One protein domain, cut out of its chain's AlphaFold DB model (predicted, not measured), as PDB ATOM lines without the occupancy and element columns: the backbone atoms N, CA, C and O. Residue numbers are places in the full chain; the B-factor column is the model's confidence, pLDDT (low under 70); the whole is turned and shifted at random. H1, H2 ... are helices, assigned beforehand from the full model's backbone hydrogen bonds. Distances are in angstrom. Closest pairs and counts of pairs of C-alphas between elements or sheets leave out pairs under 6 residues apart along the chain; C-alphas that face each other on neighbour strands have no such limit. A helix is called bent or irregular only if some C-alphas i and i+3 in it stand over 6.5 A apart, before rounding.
ATOM      1  N   ALA A 673      18.735  26.346 -26.226       73.62
ATOM      2  CA  ALA A 673      19.957  27.099 -25.958       73.62
ATOM      3  C   ALA A 673      21.223  26.330 -26.373       73.62
ATOM      4  O   ALA A 673      22.113  26.918 -26.987       73.62
ATOM      5  N   SER A 674      21.310  25.023 -26.099       71.50
ATOM      6  CA  SER A 674      22.465  24.206 -26.496       71.50
ATOM      7  C   SER A 674      22.569  24.045 -28.017       71.50
ATOM      8  O   SER A 674      23.677  24.090 -28.552       71.50
ATOM      9  N   LEU A 675      21.440  23.960 -28.729       75.50
ATOM     10  CA  LEU A 675      21.409  23.958 -30.193       75.50
ATOM     11  C   LEU A 675      21.862  25.303 -30.784       75.50
ATOM     12  O   LEU A 675      22.667  25.316 -31.715       75.50
ATOM     13  N   ALA A 676      21.402  26.429 -30.229       77.50
ATOM     14  CA  ALA A 676      21.831  27.765 -30.654       77.50
ATOM     15  C   ALA A 676      23.335  27.993 -30.412       77.50
ATOM     16  O   ALA A 676      24.040  28.500 -31.285       77.50
ATOM     17  N   ILE A 677      23.849  27.544 -29.260       74.88
ATOM     18  CA  ILE A 677      25.284  27.546 -28.948       74.88
ATOM     19  C   ILE A 677      26.051  26.682 -29.959       74.88
ATOM     20  O   ILE A 677      27.042  27.137 -30.523       74.88
ATOM     21  N   ALA A 678      25.594  25.464 -30.254       74.31
ATOM     22  CA  ALA A 678      26.270  24.585 -31.208       74.31
ATOM     23  C   ALA A 678      26.333  25.172 -32.627       74.31
ATOM     24  O   ALA A 678      27.374  25.076 -33.275       74.31
ATOM     25  N   GLN A 679      25.267  25.836 -33.083       81.19
ATOM     26  CA  GLN A 679      25.254  26.557 -34.362       81.19
ATOM     27  C   GLN A 679      26.259  27.722 -34.392       81.19
ATOM     28  O   GLN A 679      26.824  28.010 -35.444       81.19
ATOM     29  N   GLN A 680      26.539  28.352 -33.247       83.19
ATOM     30  CA  GLN A 680      27.541  29.416 -33.127       83.19
ATOM     31  C   GLN A 680      28.996  28.898 -33.184       83.19
ATOM     32  O   GLN A 680      29.890  29.654 -33.560       83.19
ATOM     33  N   TYR A 681      29.246  27.624 -32.847       82.00
ATOM     34  CA  TYR A 681      30.591  27.021 -32.796       82.00
ATOM     35  C   TYR A 681      30.985  26.190 -34.037       82.00
ATOM     36  O   TYR A 681      32.048  25.562 -34.039       82.00
ATOM     37  N   GLY A 682      30.178  26.198 -35.105       90.25
ATOM     38  CA  GLY A 682      30.525  25.584 -36.395       90.25
ATOM     39  C   GLY A 682      30.889  24.097 -36.282       90.25
ATOM     40  O   GLY A 682      30.168  23.325 -35.653       90.25
ATOM     41  N   GLU A 683      32.029  23.694 -36.854       87.38
ATOM     42  CA  GLU A 683      32.518  22.302 -36.826       87.38
ATOM     43  C   GLU A 683      32.793  21.757 -35.410       87.38
ATOM     44  O   GLU A 683      32.819  20.544 -35.206       87.38
ATOM     45  N   ILE A 684      32.951  22.632 -34.408       87.31
ATOM     46  CA  ILE A 684      33.153  22.244 -33.002       87.31
ATOM     47  C   ILE A 684      31.798  22.008 -32.293       87.31
ATOM     48  O   ILE A 684      31.735  21.323 -31.269       87.31
ATOM     49  N   GLY A 685      30.691  22.501 -32.861       88.69
ATOM     50  CA  GLY A 685      29.331  22.389 -32.322       88.69
ATOM     51  C   GLY A 685      28.911  20.980 -31.861       88.69
ATOM     52  O   GLY A 685      28.379  20.870 -30.753       88.69
ATOM     53  N   PRO A 686      29.181  19.893 -32.617       85.94
ATOM     54  CA  PRO A 686      28.866  18.525 -32.193       85.94
ATOM     55  C   PRO A 686      29.570  18.100 -30.896       85.94
ATOM     56  O   PRO A 686      28.949  17.471 -30.040       85.94
ATOM     57  N   TYR A 687      30.834  18.491 -30.706       83.38
ATOM     58  CA  TYR A 687      31.597  18.189 -29.490       83.38
ATOM     59  C   TYR A 687      31.084  18.990 -28.286       83.38
ATOM     60  O   TYR A 687      31.011  18.460 -27.177       83.38
ATOM     61  N   VAL A 688      30.662  20.242 -28.501       84.75
ATOM     62  CA  VAL A 688      30.021  21.067 -27.461       84.75
ATOM     63  C   VAL A 688      28.674  20.465 -27.045       84.75
ATOM     64  O   VAL A 688      28.419  20.328 -25.850       84.75
ATOM     65  N   LEU A 689      27.846  20.026 -28.001       86.94
ATOM     66  CA  LEU A 689      26.600  19.293 -27.733       86.94
ATOM     67  C   LEU A 689      26.844  18.000 -26.947       86.94
ATOM     68  O   LEU A 689      26.133  17.731 -25.979       86.94
ATOM     69  N   GLN A 690      27.863  17.221 -27.319       89.00
ATOM     70  CA  GLN A 690      28.223  15.990 -26.618       89.00
ATOM     71  C   GLN A 690      28.667  16.264 -25.171       89.00
ATOM     72  O   GLN A 690      28.215  15.577 -24.255       89.00
ATOM     73  N   ALA A 691      29.492  17.292 -24.949       83.31
ATOM     74  CA  ALA A 691      29.923  17.705 -23.614       83.31
ATOM     75  C   ALA A 691      28.749  18.208 -22.751       83.31
ATOM     76  O   ALA A 691      28.633  17.824 -21.588       83.31
ATOM     77  N   PHE A 692      27.834  19.003 -23.322       89.81
ATOM     78  CA  PHE A 692      26.610  19.432 -22.633       89.81
ATOM     79  C   PHE A 692      25.695  18.251 -22.286       89.81
ATOM     80  O   PHE A 692      25.192  18.188 -21.166       89.81
ATOM     81  N   GLY A 693      25.522  17.285 -23.194       91.12
ATOM     82  CA  GLY A 693      24.748  16.069 -22.937       91.12
ATOM     83  C   GLY A 693      25.333  15.219 -21.805       91.12
ATOM     84  O   GLY A 693      24.596  14.760 -20.933       91.12
ATOM     85  N   GLN A 694      26.662  15.069 -21.754       90.56
ATOM     86  CA  GLN A 694      27.345  14.388 -20.648       90.56
ATOM     87  C   GLN A 694      27.186  15.139 -19.318       90.56
ATOM     88  O   GLN A 694      26.912  14.513 -18.294       90.56
ATOM     89  N   LEU A 695      27.291  16.471 -19.323       90.75
ATOM     90  CA  LEU A 695      27.114  17.291 -18.122       90.75
ATOM     91  C   LEU A 695      25.665  17.260 -17.604       90.75
ATOM     92  O   LEU A 695      25.447  17.164 -16.396       90.75
ATOM     93  N   GLN A 696      24.677  17.264 -18.501       90.31
ATOM     94  CA  GLN A 696      23.261  17.127 -18.151       90.31
ATOM     95  C   GLN A 696      22.948  15.730 -17.591       90.31
ATOM     96  O   GLN A 696      22.260  15.620 -16.575       90.31
ATOM     97  N   ALA A 697      23.499  14.669 -18.189       85.62
ATOM     98  CA  ALA A 697      23.378  13.308 -17.665       85.62
ATOM     99  C   ALA A 697      24.011  13.178 -16.267       85.62
ATOM    100  O   ALA A 697      23.385  12.623 -15.364       85.62
ATOM    101  N   ALA A 698      25.195  13.760 -16.054       87.12
ATOM    102  CA  ALA A 698      25.857  13.781 -14.751       87.12
ATOM    103  C   ALA A 698      25.039  14.541 -13.690       87.12
ATOM    104  O   ALA A 698      24.896  14.050 -12.568       87.12
ATOM    105  N   GLN A 699      24.448  15.694 -14.033       89.12
ATOM    106  CA  GLN A 699      23.545  16.421 -13.130       89.12
ATOM    107  C   GLN A 699      22.301  15.601 -12.769       89.12
ATOM    108  O   GLN A 699      21.951  15.525 -11.591       89.12
ATOM    109  N   LEU A 700      21.663  14.949 -13.747       91.75
ATOM    110  CA  LEU A 700      20.490  14.106 -13.507       91.75
ATOM    111  C   LEU A 700      20.831  12.924 -12.584       91.75
ATOM    112  O   LEU A 700      20.108  12.659 -11.623       91.75
ATOM    113  N   THR A 701      21.963  12.251 -12.818       92.12
ATOM    114  CA  THR A 701      22.445  11.157 -11.959       92.12
ATOM    115  C   THR A 701      22.763  11.640 -10.541       92.12
ATOM    116  O   THR A 701      22.363  10.987  -9.578       92.12
ATOM    117  N   ALA A 702      23.418  12.794 -10.388       89.81
ATOM    118  CA  ALA A 702      23.710  13.378  -9.078       89.81
ATOM    119  C   ALA A 702      22.427  13.754  -8.313       89.81
ATOM    120  O   ALA A 702      22.309  13.467  -7.120       89.81
ATOM    121  N   GLN A 703      21.432  14.329  -8.997       92.75
ATOM    122  CA  GLN A 703      20.133  14.655  -8.406       92.75
ATOM    123  C   GLN A 703      19.370  13.388  -7.984       92.75
ATOM    124  O   GLN A 703      18.786  13.348  -6.901       92.75
ATOM    125  N   GLN A 704      19.426  12.322  -8.790       93.50
ATOM    126  CA  GLN A 704      18.802  11.040  -8.465       93.50
ATOM    127  C   GLN A 704      19.491  10.343  -7.279       93.50
ATOM    128  O   GLN A 704      18.808   9.832  -6.393       93.50
ATOM    129  N   GLN A 705      20.825  10.384  -7.191       92.06
ATOM    130  CA  GLN A 705      21.561   9.890  -6.020       92.06
ATOM    131  C   GLN A 705      21.240  10.692  -4.751       92.06
ATOM    132  O   GLN A 705      21.017  10.093  -3.699       92.06
ATOM    133  N   ALA A 706      21.137  12.022  -4.843       91.88
ATOM    134  CA  ALA A 706      20.729  12.866  -3.719       91.88
ATOM    135  C   ALA A 706      19.305  12.530  -3.230       91.88
ATOM    136  O   ALA A 706      19.077  12.430  -2.025       91.88
ATOM    137  N   ALA A 707      18.364  12.272  -4.146       94.56
ATOM    138  CA  ALA A 707      17.005  11.846  -3.802       94.56
ATOM    139  C   ALA A 707      16.967  10.469  -3.102       94.56
ATOM    140  O   ALA A 707      16.203  10.279  -2.154       94.56
ATOM    141  N   VAL A 708      17.817   9.520  -3.517       96.38
ATOM    142  CA  VAL A 708      17.946   8.202  -2.865       96.38
ATOM    143  C   VAL A 708      18.591   8.309  -1.476       96.38
ATOM    144  O   VAL A 708      18.157   7.634  -0.545       96.38
ATOM    145  N   GLN A 709      19.582   9.186  -1.287       94.06
ATOM    146  CA  GLN A 709      20.151   9.437   0.044       94.06
ATOM    147  C   GLN A 709      19.142  10.116   0.982       94.06
ATOM    148  O   GLN A 709      19.038   9.736   2.149       94.06
ATOM    149  N   ALA A 710      18.350  11.067   0.475       91.62
ATOM    150  CA  ALA A 710      17.294  11.718   1.246       91.62
ATOM    151  C   ALA A 710      16.221  10.718   1.723       91.62
ATOM    152  O   ALA A 710      15.826  10.755   2.890       91.62
ATOM    153  N   SER A 711      15.793   9.782   0.866       94.50
ATOM    154  CA  SER A 711      14.793   8.773   1.244       94.50
ATOM    155  C   SER A 711      15.331   7.741   2.246       94.50
ATOM    156  O   SER A 711      14.617   7.391   3.191       94.50
ATOM    157  N   GLN A 712      16.599   7.321   2.133       94.56
ATOM    158  CA  GLN A 712      17.244   6.475   3.148       94.56
ATOM    159  C   GLN A 712      17.357   7.178   4.508       94.56
ATOM    160  O   GLN A 712      17.023   6.582   5.534       94.56
ATOM    161  N   ALA A 713      17.765   8.451   4.534       93.12
ATOM    162  CA  ALA A 713      17.838   9.229   5.771       93.12
ATOM    163  C   ALA A 713      16.461   9.345   6.455       93.12
ATOM    164  O   ALA A 713      16.354   9.219   7.677       93.12
ATOM    165  N   GLN A 714      15.394   9.513   5.667       94.81
ATOM    166  CA  GLN A 714      14.029   9.612   6.178       94.81
ATOM    167  C   GLN A 714      13.502   8.273   6.732       94.81
ATOM    168  O   GLN A 714      12.841   8.269   7.771       94.81
ATOM    169  N   GLN A 715      13.845   7.132   6.120       94.44
ATOM    170  CA  GLN A 715      13.557   5.807   6.694       94.44
ATOM    171  C   GLN A 715      14.335   5.543   7.991       94.44
ATOM    172  O   GLN A 715      13.754   5.042   8.957       94.44
ATOM    173  N   ALA A 716      15.618   5.913   8.052       95.56
ATOM    174  CA  ALA A 716      16.438   5.747   9.253       95.56
ATOM    175  C   ALA A 716      15.889   6.558  10.442       95.56
ATOM    176  O   ALA A 716      15.765   6.030  11.549       95.56
ATOM    177  N   ALA A 717      15.475   7.810  10.207       95.56
ATOM    178  CA  ALA A 717      14.818   8.637  11.217       95.56
ATOM    179  C   ALA A 717      13.511   8.000  11.730       95.56
ATOM    180  O   ALA A 717      13.256   7.984  12.936       95.56
ATOM    181  N   MET A 718      12.712   7.406  10.836       96.06
ATOM    182  CA  MET A 718      11.452   6.752  11.202       96.06
ATOM    183  C   MET A 718      11.669   5.500  12.074       96.06
ATOM    184  O   MET A 718      10.934   5.289  13.040       96.06
ATOM    185  N   GLN A 719      12.716   4.707  11.809       94.75
ATOM    186  CA  GLN A 719      13.088   3.565  12.663       94.75
ATOM    187  C   GLN A 719      13.614   3.997  14.043       94.75
ATOM    188  O   GLN A 719      13.305   3.357  15.054       94.75
ATOM    189  N   GLN A 720      14.361   5.104  14.124       94.06
ATOM    190  CA  GLN A 720      14.780   5.670  15.413       94.06
ATOM    191  C   GLN A 720      13.582   6.167  16.235       94.06
ATOM    192  O   GLN A 720      13.519   5.933  17.440       94.06
ATOM    193  N   GLN A 721      12.587   6.783  15.593       94.81
ATOM    194  CA  GLN A 721      11.375   7.230  16.279       94.81
ATOM    195  C   GLN A 721      10.518   6.048  16.773       94.81
ATOM    196  O   GLN A 721      10.022   6.075  17.900       94.81
TER     197      GLN A 721
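What this domain is: This is residues 673 to 721 of the 783 residues of an uncharacterized protein of Edaphochlamys debaryana (UniProt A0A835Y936). What would one see first? A helical hairpin with very unequal arms: the short helix H1 folds back beside one end of the long helix H2, and residues 694 to 721 of H2 stick out alone as a long, bare rod. How is it made up? The printed part has 49 residues with two named helices, H1 then H2, and no named strand; its class is all helix. How is the whole shaped? It is extended, with a radius of gyration of the C-alphas of 18.5 A, and the C-alphas span 59 by 15 by 7 A.

How they stand to each other: How does H1, residues 673 to 680, stand to H2, residues 682 to 721? They touch, at a shallow tilt of 20 degrees, and run opposite ways as a helical hairpin. Their closest C-alphas are those of Ala 678 and Gly 685, 3.9 A apart. Which part of H2 meets H1? H2 touches H1 with residues 684 to 692 alone. What do the backbone N and O atoms show? In H1 every O i to N i+4 pair is within hydrogen-bond range; in H2 34 of 36 are.

Where its parts are: Where is H1? It begins at C-alpha 673 at (19.957, 27.099, -25.958) and measures 10.7 A from first to last C-alpha. Where is H2? It runs from C-alpha 682 at (30.525, 25.584, -36.395) to C-alpha 721 at (11.375, 7.230, 16.279), 59.0 A. Is H2 irregular? Yes: C-alphas 683 and 686 are 7.0 A apart, and its line is a rough one.

The domain as a whole: How large is it? The two C-alphas farthest apart, those of Glu 683 and Gln 721, are 59.1 A apart. Is there a cut or a long link? The printed part has no cut, and the link from H1 to H2, one residue, is tight. How confident is the model? The mean pLDDT of the printed part is 88.5, that of H1 is 76, and no printed residue is under 70.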